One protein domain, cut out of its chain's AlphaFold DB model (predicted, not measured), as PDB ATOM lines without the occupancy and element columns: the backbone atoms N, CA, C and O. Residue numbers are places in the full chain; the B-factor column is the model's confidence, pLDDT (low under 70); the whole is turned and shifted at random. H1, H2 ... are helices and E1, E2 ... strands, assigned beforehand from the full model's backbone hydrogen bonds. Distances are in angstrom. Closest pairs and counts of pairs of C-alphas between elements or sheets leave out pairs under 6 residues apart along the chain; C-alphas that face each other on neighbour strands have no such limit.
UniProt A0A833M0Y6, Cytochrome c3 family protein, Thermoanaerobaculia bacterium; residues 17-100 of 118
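AT A GLANCE: This is residues 17 to 100 of the 118 residues of the protein "Cytochrome c3 family protein" of Thermoanaerobaculia bacterium (UniProt A0A833M0Y6). There is little regular structure: five short helices strung along winding loops, with the E1-E2 hairpin at one side. The 84 printed residues run E1, E2, H1, H2, H3, H4, H5; the strands are antiparallel and the class is mixed, with 33 residues in named elements. The whole is compact, radius of gyration of the C-alphas 13.2 A, spanning 34 by 28 by 25 A.

IN THESE COORDINATES: E1, residues 17 to 19, begins at C-alpha 17 (142.187, 155.451, 110.000). E2 is 26 to 29, 9.7 A; H1 30 to 36, 8.7 A; H2 41 to 44; H3 61 to 64; H4 77 to 81. H5, 90 to 95, 8.9 A, ends at C-alpha 95 (151.930, 170.662, 110.963).

HOW THE PARTS SIT: In the hairpin E1 and E2, N 17 and O 28 are within hydrogen-bond range, 2.8 A. The closest C-alphas of H1 and H2, close but not clearly touching, are Ala 34 and Cys 41, 6.9 A; of H3 and H4, likewise, Arg 62 and Leu 77, 6.0 A. H4 touches H5, closest C-alphas Phe 81 and Ile 90, 5.2 A. O i to N i+4 pairs within range are 2 of 3 in H1, 1 of 2 in H5, 0 of 1 in H4, with 2 of 2 O i to N i+3; H2 and H3 are too short.

THE WHOLE: The printed part has no cut; links H2 to H3 and H3 to H4 are long. No printed residue is under 70 in pLDDT.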
ATOM      1  N   VAL A  17     142.946 155.516 111.252       89.19
ATOM      2  CA  VAL A  17     142.187 155.451 110.000       89.19
ATOM      3  C   VAL A  17     143.107 155.649 108.807       89.19
ATOM      4  O   VAL A  17     144.109 156.360 108.874       89.19
ATOM      5  N   THR A  18     142.750 155.041 107.683       91.31
ATOM      6  CA  THR A  18     143.508 155.175 106.440       91.31
ATOM      7  C   THR A  18     142.827 156.168 105.508       91.31
ATOM      8  O   THR A  18     141.686 155.969 105.092       91.31
ATOM      9  N   LEU A  19     143.546 157.226 105.141       90.94
ATOM     10  CA  LEU A  19     143.128 158.183 104.126       90.94
ATOM     11  C   LEU A  19     143.746 157.775 102.779       90.94
ATOM     12  O   LEU A  19     144.975 157.771 102.644       90.94
ATOM     13  N   PRO A  20     142.935 157.408 101.771       88.19
ATOM     14  CA  PRO A  20     143.455 157.008 100.473       88.19
ATOM     15  C   PRO A  20     144.050 158.215  99.742       88.19
ATOM     16  O   PRO A  20     143.420 159.267  99.632       88.19
ATOM     17  N   ALA A  21     145.254 158.054  99.198       90.12
ATOM     18  CA  ALA A  21     145.919 159.082  98.408       90.12
ATOM     19  C   ALA A  21     146.793 158.459  97.314       90.12
ATOM     20  O   ALA A  21     147.302 157.349  97.457       90.12
ATOM     21  N   ARG A  22     146.987 159.194  96.210       87.69
ATOM     22  CA  ARG A  22     147.709 158.692  95.025       87.69
ATOM     23  C   ARG A  22     149.191 158.409  95.284       87.69
ATOM     24  O   ARG A  22     149.737 157.496  94.685       87.69
ATOM     25  N   LEU A  23     149.835 159.196  96.150       89.06
ATOM     26  CA  LEU A  23     151.257 159.033  96.493       89.06
ATOM     27  C   LEU A  23     151.516 157.883  97.481       89.06
ATOM     28  O   LEU A  23     152.666 157.530  97.721       89.06
ATOM     29  N   GLY A  24     150.457 157.304  98.040       91.81
ATOM     30  CA  GLY A  24     150.507 156.340  99.130       91.81
ATOM     31  C   GLY A  24     149.475 156.713 100.192       91.81
ATOM     32  O   GLY A  24     149.249 157.912 100.415       91.81
ATOM     33  N   PRO A  25     148.812 155.725 100.816       92.88
ATOM     34  CA  PRO A  25     147.830 155.991 101.853       92.88
ATOM     35  C   PRO A  25     148.466 156.709 103.045       92.88
ATOM     36  O   PRO A  25     149.625 156.486 103.391       92.88
ATOM     37  N   VAL A  26     147.678 157.560 103.693       93.75
ATOM     38  CA  VAL A  26     148.081 158.248 104.919       93.75
ATOM     39  C   VAL A  26     147.397 157.563 106.090       93.75
ATOM     40  O   VAL A  26     146.175 157.427 106.107       93.75
ATOM     41  N   SER A  27     148.181 157.121 107.067       92.56
ATOM     42  CA  SER A  27     147.645 156.626 108.337       92.56
ATOM     43  C   SER A  27     147.443 157.809 109.277       92.56
ATOM     44  O   SER A  27     148.405 158.488 109.628       92.56
ATOM     45  N   PHE A  28     146.197 158.071 109.658       92.12
ATOM     46  CA  PHE A  28     145.825 159.129 110.590       92.12
ATOM     47  C   PHE A  28     145.414 158.520 111.926       92.12
ATOM     48  O   PHE A  28     144.479 157.728 111.981       92.12
ATOM     49  N   ASP A  29     146.095 158.895 113.002       92.12
ATOM     50  CA  ASP A  29     145.844 158.376 114.345       92.12
ATOM     51  C   ASP A  29     144.984 159.356 115.158       92.12
ATOM     52  O   ASP A  29     145.470 160.409 115.582       92.12
ATOM     53  N   HIS A  30     143.711 159.022 115.401       90.75
ATOM     54  CA  HIS A  30     142.833 159.851 116.236       90.75
ATOM     55  C   HIS A  30     143.328 159.964 117.682       90.75
ATOM     56  O   HIS A  30     143.135 161.008 118.299       90.75
ATOM     57  N   GLY A  31     143.990 158.937 118.223       90.69
ATOM     58  CA  GLY A  31     144.513 158.949 119.588       90.69
ATOM     59  C   GLY A  31     145.594 160.011 119.767       90.69
ATOM     60  O   GLY A  31     145.566 160.759 120.743       90.69
ATOM     61  N   GLN A  32     146.483 160.160 118.784       90.88
ATOM     62  CA  GLN A  32     147.520 161.196 118.816       90.88
ATOM     63  C   GLN A  32     146.936 162.614 118.738       90.88
ATOM     64  O   GLN A  32     147.391 163.507 119.450       90.88
ATOM     65  N   HIS A  33     145.912 162.828 117.908       91.44
ATOM     66  CA  HIS A  33     145.351 164.163 117.674       91.44
ATOM     67  C   HIS A  33     144.311 164.559 118.733       91.44
ATOM     68  O   HIS A  33     144.459 165.591 119.389       91.44
ATOM     69  N   ALA A  34     143.281 163.735 118.941       90.31
ATOM     70  CA  ALA A  34     142.172 164.051 119.837       90.31
ATOM     71  C   ALA A  34     142.554 163.869 121.312       90.31
ATOM     72  O   ALA A  34     142.322 164.763 122.119       90.31
ATOM     73  N   SER A  35     143.179 162.749 121.687       86.81
ATOM     74  CA  SER A  35     143.538 162.489 123.091       86.81
ATOM     75  C   SER A  35     144.904 163.072 123.459       86.81
ATOM     76  O   SER A  35     145.027 163.768 124.465       86.81
ATOM     77  N   GLY A  36     145.925 162.821 122.634       87.75
ATOM     78  CA  GLY A  36     147.307 163.222 122.902       87.75
ATOM     79  C   GLY A  36     147.527 164.732 122.821       87.75
ATOM     80  O   GLY A  36     148.210 165.306 123.668       87.75
ATOM     81  N   ARG A  37     146.924 165.393 121.825       87.69
ATOM     82  CA  ARG A  37     147.052 166.845 121.601       87.69
ATOM     83  C   ARG A  37     145.805 167.651 121.940       87.69
ATOM     84  O   ARG A  37     145.853 168.871 121.829       87.69
ATOM     85  N   LYS A  38     144.729 166.999 122.394       90.00
ATOM     86  CA  LYS A  38     143.463 167.652 122.770       90.00
ATOM     87  C   LYS A  38     142.891 168.534 121.652       90.00
ATOM     88  O   LYS A  38     142.308 169.579 121.925       90.00
ATOM     89  N   ILE A  39     143.089 168.128 120.396       90.38
ATOM     90  CA  ILE A  39     142.531 168.828 119.237       90.38
ATOM     91  C   ILE A  39     141.025 168.558 119.199       90.38
ATOM     92  O   ILE A  39     140.597 167.406 119.272       90.38
ATOM     93  N   ASP A  40     140.231 169.622 119.084       90.50
ATOM     94  CA  ASP A  40     138.774 169.529 118.997       90.50
ATOM     95  C   ASP A  40     138.358 168.771 117.723       90.50
ATOM     96  O   ASP A  40     138.872 169.022 116.630       90.50
ATOM     97  N   CYS A  41     137.387 167.862 117.843       87.94
ATOM     98  CA  CYS A  41     136.788 167.145 116.718       87.94
ATOM     99  C   CYS A  41     136.343 168.104 115.601       87.94
ATOM    100  O   CYS A  41     136.511 167.798 114.419       87.94
ATOM    101  N   ALA A  42     135.819 169.277 115.972       87.62
ATOM    102  CA  ALA A  42     135.342 170.305 115.057       87.62
ATOM    103  C   ALA A  42     136.457 171.002 114.266       87.62
ATOM    104  O   ALA A  42     136.167 171.633 113.247       87.62
ATOM    105  N   THR A  43     137.721 170.877 114.690       89.81
ATOM    106  CA  THR A  43     138.869 171.346 113.906       89.81
ATOM    107  C   THR A  43     138.951 170.603 112.578       89.81
ATOM    108  O   THR A  43     139.224 171.234 111.564       89.81
ATOM    109  N   CYS A  44     138.668 169.294 112.570       89.94
ATOM    110  CA  CYS A  44     138.731 168.452 111.373       89.94
ATOM    111  C   CYS A  44     137.347 168.168 110.775       89.94
ATOM    112  O   CYS A  44     137.129 168.364 109.579       89.94
ATOM    113  N   HIS A  45     136.394 167.735 111.598       88.81
ATOM    114  CA  HIS A  45     135.009 167.510 111.194       88.81
ATOM    115  C   HIS A  45     134.216 168.805 111.302       88.81
ATOM    116  O   HIS A  45     133.352 168.936 112.154       88.81
ATOM    117  N   HIS A  46     134.546 169.780 110.461       86.69
ATOM    118  CA  HIS A  46     133.928 171.103 110.465       86.69
ATOM    119  C   HIS A  46     132.556 171.091 109.755       86.69
ATOM    120  O   HIS A  46     132.346 170.286 108.842       86.69
ATOM    121  N   PRO A  47     131.622 172.012 110.076       78.50
ATOM    122  CA  PRO A  47     130.377 172.082 109.336       78.50
ATOM    123  C   PRO A  47     130.673 172.543 107.910       78.50
ATOM    124  O   PRO A  47     131.472 173.460 107.682       78.50
ATOM    125  N   SER A  48     130.038 171.916 106.930       74.12
ATOM    126  CA  SER A  48     129.932 172.501 105.601       74.12
ATOM    127  C   SER A  48     128.837 173.578 105.637       74.12
ATOM    128  O   SER A  48     127.943 173.544 106.483       74.12
ATOM    129  N   ARG A  49     129.018 174.628 104.826       76.62
ATOM    130  CA  ARG A  49     128.230 175.878 104.828       76.62
ATOM    131  C   ARG A  49     126.705 175.633 104.801       76.62
ATOM    132  O   ARG A  49     126.302 174.517 104.485       76.62
ATOM    133  N   PRO A  50     125.849 176.644 105.074       75.94
ATOM    134  CA  PRO A  50     124.396 176.449 105.151       75.94
ATOM    135  C   PRO A  50     123.789 175.708 103.951       75.94
ATOM    136  O   PRO A  50     122.820 174.977 104.113       75.94
ATOM    137  N   GLU A  51     124.378 175.848 102.759       77.31
ATOM    138  CA  GLU A  51     123.905 175.213 101.524       77.31
ATOM    139  C   GLU A  51     124.125 173.691 101.487       77.31
ATOM    140  O   GLU A  51     123.519 172.992 100.676       77.31
ATOM    141  N   LYS A  52     125.017 173.162 102.328       79.50
ATOM    142  CA  LYS A  52     125.276 171.727 102.468       79.50
ATOM    143  C   LYS A  52     125.787 171.472 103.884       79.50
ATOM    144  O   LYS A  52     126.997 171.442 104.039       79.50
ATOM    145  N   PRO A  53     124.944 171.327 104.919       80.75
ATOM    146  CA  PRO A  53     125.399 171.005 106.273       80.75
ATOM    147  C   PRO A  53     125.973 169.585 106.354       80.75
ATOM    148  O   PRO A  53     125.784 168.767 105.450       80.75
ATOM    149  N   LEU A  54     126.676 169.283 107.448       81.88
ATOM    150  CA  LEU A  54     127.071 167.909 107.758       81.88
ATOM    151  C   LEU A  54     125.823 167.046 107.966       81.88
ATOM    152  O   LEU A  54     124.881 167.468 108.627       81.88
ATOM    153  N   ALA A  55     125.849 165.821 107.453       84.50
ATOM    154  CA  ALA A  55     124.825 164.813 107.716       84.50
ATOM    155  C   ALA A  55     125.095 164.016 109.006       84.50
ATOM    156  O   ALA A  55     124.208 163.333 109.502       84.50
ATOM    157  N   ALA A  56     126.324 164.065 109.525       84.00
ATOM    158  CA  ALA A  56     126.756 163.390 110.746       84.00
ATOM    159  C   ALA A  56     127.954 164.124 111.359       84.00
ATOM    160  O   ALA A  56     128.739 164.729 110.624       84.00
ATOM    161  N   ARG A  57     128.149 164.021 112.681       78.94
ATOM    162  CA  ARG A  57     129.275 164.691 113.359       78.94
ATOM    163  C   ARG A  57     130.645 164.221 112.867       78.94
ATOM    164  O   ARG A  57     131.563 165.021 112.800       78.94
ATOM    165  N   GLN A  58     130.775 162.952 112.477       84.12
ATOM    166  CA  GLN A  58     132.017 162.361 111.955       84.12
ATOM    167  C   GLN A  58     131.891 161.970 110.479       84.12
ATOM    168  O   GLN A  58     132.357 160.914 110.047       84.12
ATOM    169  N   GLN A  59     131.204 162.797 109.687       87.50
ATOM    170  CA  GLN A  59     131.089 162.559 108.251       87.50
ATOM    171  C   GLN A  59     132.477 162.556 107.590       87.50
ATOM    172  O   GLN A  59     133.328 163.393 107.904       87.50
ATOM    173  N   ALA A  60     132.723 161.612 106.677       89.50
ATOM    174  CA  ALA A  60     134.017 161.503 106.019       89.50
ATOM    175  C   ALA A  60     134.218 162.663 105.035       89.50
ATOM    176  O   ALA A  60     133.308 163.017 104.285       89.50
ATOM    177  N   CYS A  61     135.444 163.192 104.953       91.19
ATOM    178  CA  CYS A  61     135.776 164.341 104.102       91.19
ATOM    179  C   CYS A  61     135.308 164.143 102.651       91.19
ATOM    180  O   CYS A  61     134.766 165.061 102.045       91.19
ATOM    181  N   ARG A  62     135.460 162.919 102.120       91.19
ATOM    182  CA  ARG A  62     135.103 162.536 100.742       91.19
ATOM    183  C   ARG A  62     133.608 162.584 100.418       91.19
ATOM    184  O   ARG A  62     133.252 162.554  99.248       91.19
ATOM    185  N   GLU A  63     132.738 162.629 101.424       90.12
ATOM    186  CA  GLU A  63     131.289 162.752 101.206       90.12
ATOM    187  C   GLU A  63     130.900 164.175 100.768       90.12
ATOM    188  O   GLU A  63     129.907 164.368 100.065       90.12
ATOM    189  N   CYS A  64     131.715 165.173 101.127       90.44
ATOM    190  CA  CYS A  64     131.556 166.554 100.670       90.44
ATOM    191  C   CYS A  64     132.644 166.958  99.669       90.44
ATOM    192  O   CYS A  64     132.328 167.470  98.594       90.44
ATOM    193  N   HIS A  65     133.911 166.717  99.993       92.31
ATOM    194  CA  HIS A  65     135.049 167.053  99.150       92.31
ATOM    195  C   HIS A  65     135.280 165.968  98.096       92.31
ATOM    196  O   HIS A  65     135.912 164.947  98.360       92.31
ATOM    197  N   ALA A  66     134.775 166.200  96.888       91.00
ATOM    198  CA  ALA A  66     135.016 165.343  95.730       91.00
ATOM    199  C   ALA A  66     136.346 165.684  95.032       91.00
ATOM    200  O   ALA A  66     136.988 166.695  95.324       91.00
ATOM    201  N   GLN A  67     136.780 164.846  94.091       88.56
ATOM    202  CA  GLN A  67     137.887 165.171  93.192       88.56
ATOM    203  C   GLN A  67     137.507 164.804  91.746       88.56
ATOM    204  O   GLN A  67     137.478 163.613  91.436       88.56
ATOM    205  N   PRO A  68     137.251 165.790  90.859       90.25
ATOM    206  CA  PRO A  68     137.338 167.244  91.084       90.25
ATOM    207  C   PRO A  68     136.278 167.773  92.066       90.25
ATOM    208  O   PRO A  68     135.322 167.073  92.391       90.25
ATOM    209  N   ALA A  69     136.470 168.996  92.576       92.06
ATOM    210  CA  ALA A  69     135.490 169.639  93.452       92.06
ATOM    211  C   ALA A  69     134.154 169.829  92.718       92.06
ATOM    212  O   ALA A  69     134.138 170.166  91.535       92.06
ATOM    213  N   VAL A  70     133.045 169.638  93.432       90.81
ATOM    214  CA  VAL A  70     131.688 169.814  92.898       90.81
ATOM    215  C   VAL A  70     130.927 170.818  93.752       90.81
ATOM    216  O   VAL A  70     131.030 170.795  94.980       90.81
ATOM    217  N   ALA A  71     130.150 171.693  93.111       88.62
ATOM    218  CA  ALA A  71     129.315 172.658  93.819       88.62
ATOM    219  C   ALA A  71     128.379 171.943  94.821       88.62
ATOM    220  O   ALA A  71     127.908 170.839  94.539       88.62
ATOM    221  N   PRO A  72     128.115 172.531  96.003       88.19
ATOM    222  CA  PRO A  72     128.549 173.855  96.466       88.19
ATOM    223  C   PRO A  72     129.964 173.889  97.079       88.19
ATOM    224  O   PRO A  72     130.402 174.932  97.569       88.19
ATOM    225  N   MET A  73     130.702 172.775  97.066       89.00
ATOM    226  CA  MET A  73     132.050 172.727  97.626       89.00
ATOM    227  C   MET A  73     133.061 173.411  96.708       89.00
ATOM    228  O   MET A  73     133.100 173.182  95.502       89.00
ATOM    229  N   LYS A  74     133.912 174.246  97.310       87.88
ATOM    230  CA  LYS A  74     134.950 175.018  96.605       87.88
ATOM    231  C   LYS A  74     136.318 174.341  96.594       87.88
ATOM    232  O   LYS A  74     137.206 174.792  95.883       87.88
ATOM    233  N   THR A  75     136.500 173.307  97.407       91.06
ATOM    234  CA  THR A  75     137.775 172.607  97.572       91.06
ATOM    235  C   THR A  75     137.601 171.134  97.266       91.06
ATOM    236  O   THR A  75     136.642 170.495  97.713       91.06
ATOM    237  N   SER A  76     138.545 170.589  96.504       93.94
ATOM    238  CA  SER A  76     138.609 169.154  96.250       93.94
ATOM    239  C   SER A  76     139.077 168.378  97.483       93.94
ATOM    240  O   SER A  76     139.623 168.966  98.418       93.94
ATOM    241  N   LEU A  77     138.920 167.047  97.478       94.06
ATOM    242  CA  LEU A  77     139.405 166.181  98.566       94.06
ATOM    243  C   LEU A  77     140.876 166.434  98.882       94.06
ATOM    244  O   LEU A  77     141.261 166.592 100.034       94.06
ATOM    245  N   ARG A  78     141.691 166.512  97.830       94.50
ATOM    246  CA  ARG A  78     143.115 166.794  97.951       94.50
ATOM    247  C   ARG A  78     143.346 168.152  98.604       94.50
ATOM    248  O   ARG A  78     144.070 168.208  99.581       94.50
ATOM    249  N   GLU A  79     142.709 169.210  98.105       94.50
ATOM    250  CA  GLU A  79     142.895 170.582  98.606       94.50
ATOM    251  C   GLU A  79     142.388 170.795 100.032       94.50
ATOM    252  O   GLU A  79     142.877 171.696 100.709       94.50
ATOM    253  N   ALA A  80     141.439 169.979 100.497       93.62
ATOM    254  CA  ALA A  80     141.041 169.963 101.900       93.62
ATOM    255  C   ALA A  80     142.205 169.520 102.805       93.62
ATOM    256  O   ALA A  80     142.407 170.102 103.868       93.62
ATOM    257  N   PHE A  81     143.006 168.544 102.364       94.94
ATOM    258  CA  PHE A  81     144.189 168.081 103.093       94.94
ATOM    259  C   PHE A  81     145.407 168.970 102.858       94.94
ATOM    260  O   PHE A  81     146.036 169.419 103.818       94.94
ATOM    261  N   HIS A  82     145.735 169.217 101.586       95.50
ATOM    262  CA  HIS A  82     146.807 170.102 101.170       95.50
ATOM    263  C   HIS A  82     146.683 170.583  99.704       95.50
ATOM    264  O   HIS A  82     146.211 169.874  98.810       95.50
ATOM    265  N   ASP A  83     147.176 171.782  99.397       94.38
ATOM    266  CA  ASP A  83     147.256 172.287  98.022       94.38
ATOM    267  C   ASP A  83     148.359 171.610  97.191       94.38
ATOM    268  O   ASP A  83     148.991 170.636  97.596       94.38
ATOM    269  N   ALA A  84     148.538 172.047  95.938       91.44
ATOM    270  CA  ALA A  84     149.505 171.438  95.008       91.44
ATOM    271  C   ALA A  84     150.950 171.500  95.522       91.44
ATOM    272  O   ALA A  84     151.747 170.631  95.186       91.44
ATOM    273  N   LYS A  85     151.263 172.497  96.355       92.19
ATOM    274  CA  LYS A  85     152.596 172.719  96.920       92.19
ATOM    275  C   LYS A  85     152.749 172.179  98.344       92.19
ATOM    276  O   LYS A  85     153.832 172.284  98.908       92.19
ATOM    277  N   ALA A  86     151.693 171.593  98.910       92.81
ATOM    278  CA  ALA A  86     151.634 171.146 100.298       92.81
ATOM    279  C   ALA A  86     151.982 172.248 101.317       92.81
ATOM    280  O   ALA A  86     152.626 171.997 102.335       92.81
ATOM    281  N   THR A  87     151.560 173.480 101.026       91.69
ATOM    282  CA  THR A  87     151.801 174.666 101.860       91.69
ATOM    283  C   THR A  87     150.565 175.139 102.612       91.69
ATOM    284  O   THR A  87     150.707 175.921 103.544       91.69
ATOM    285  N   ARG A  88     149.370 174.703 102.202       93.50
ATOM    286  CA  ARG A  88     148.096 175.060 102.846       93.50
ATOM    287  C   ARG A  88     147.123 173.892 102.843       93.50
ATOM    288  O   ARG A  88     147.169 173.115 101.893       93.50
ATOM    289  N   GLY A  89     146.225 173.818 103.817       93.56
ATOM    290  CA  GLY A  89     145.231 172.753 103.977       93.56
ATOM    291  C   GLY A  89     145.245 172.177 105.390       93.56
ATOM    292  O   GLY A  89     146.214 172.343 106.121       93.56
ATOM    293  N   ILE A  90     144.187 171.469 105.779       94.06
ATOM    294  CA  ILE A  90     143.889 171.203 107.195       94.06
ATOM    295  C   ILE A  90     145.016 170.484 107.951       94.06
ATOM    296  O   ILE A  90     145.277 170.782 109.113       94.06
ATOM    297  N   CYS A  91     145.719 169.566 107.281       94.31
ATOM    298  CA  CYS A  91     146.825 168.817 107.871       94.31
ATOM    299  C   CYS A  91     148.095 169.674 107.929       94.31
ATOM    300  O   CYS A  91     148.773 169.742 108.954       94.31
ATOM    301  N   VAL A  92     148.424 170.322 106.808       94.31
ATOM    302  CA  VAL A  92     149.685 171.055 106.647       94.31
ATOM    303  C   VAL A  92     149.677 172.400 107.365       94.31
ATOM    304  O   VAL A  92     150.734 172.811 107.827       94.31
ATOM    305  N   ASP A  93     148.518 173.045 107.517       93.50
ATOM    306  CA  ASP A  93     148.372 174.321 108.224       93.50
ATOM    307  C   ASP A  93     148.819 174.169 109.682       93.50
ATOM    308  O   ASP A  93     149.609 174.970 110.168       93.50
ATOM    309  N   CYS A  94     148.390 173.097 110.359       93.94
ATOM    310  CA  CYS A  94     148.819 172.809 111.726       93.94
ATOM    311  C   CYS A  94     150.258 172.269 111.767       93.94
ATOM    312  O   CYS A  94     151.088 172.765 112.523       93.94
ATOM    313  N   HIS A  95     150.602 171.291 110.924       93.44
ATOM    314  CA  HIS A  95     151.930 170.662 110.963       93.44
ATOM    315  C   HIS A  95     153.082 171.586 110.549       93.44
ATOM    316  O   HIS A  95     154.243 171.256 110.787       93.44
ATOM    317  N   ARG A  96     152.776 172.725 109.922       90.62
ATOM    318  CA  ARG A  96     153.748 173.755 109.542       90.62
ATOM    319  C   ARG A  96     153.563 175.065 110.304       90.62
ATOM    320  O   ARG A  96     154.283 176.015 110.004       90.62
ATOM    321  N   ASP A  97     152.631 175.135 111.257       90.62
ATOM    322  CA  ASP A  97     152.477 176.325 112.093       90.62
ATOM    323  C   ASP A  97     153.733 176.477 112.966       90.62
ATOM    324  O   ASP A  97     153.997 175.609 113.805       90.62
ATOM    325  N   PRO A  98     154.517 177.561 112.819       87.88
ATOM    326  CA  PRO A  98     155.708 177.780 113.634       87.88
ATOM    327  C   PRO A  98     155.396 177.873 115.135       87.88
ATOM    328  O   PRO A  98     156.287 177.653 115.952       87.88
ATOM    329  N   LYS A  99     154.142 178.144 115.529       88.38
ATOM    330  CA  LYS A  99     153.711 178.118 116.938       88.38
ATOM    331  C   LYS A  99     153.777 176.727 117.559       88.38
ATOM    332  O   LYS A  99     153.847 176.616 118.778       88.38
ATOM    333  N   ASN A 100     153.780 175.683 116.733       84.50
ATOM    334  CA  ASN A 100     153.980 174.315 117.184       84.50
ATOM    335  C   ASN A 100     155.464 173.985 117.429       84.50
ATOM    336  O   ASN A 100     155.752 172.890 117.899       84.50
TER     337      ASN A 100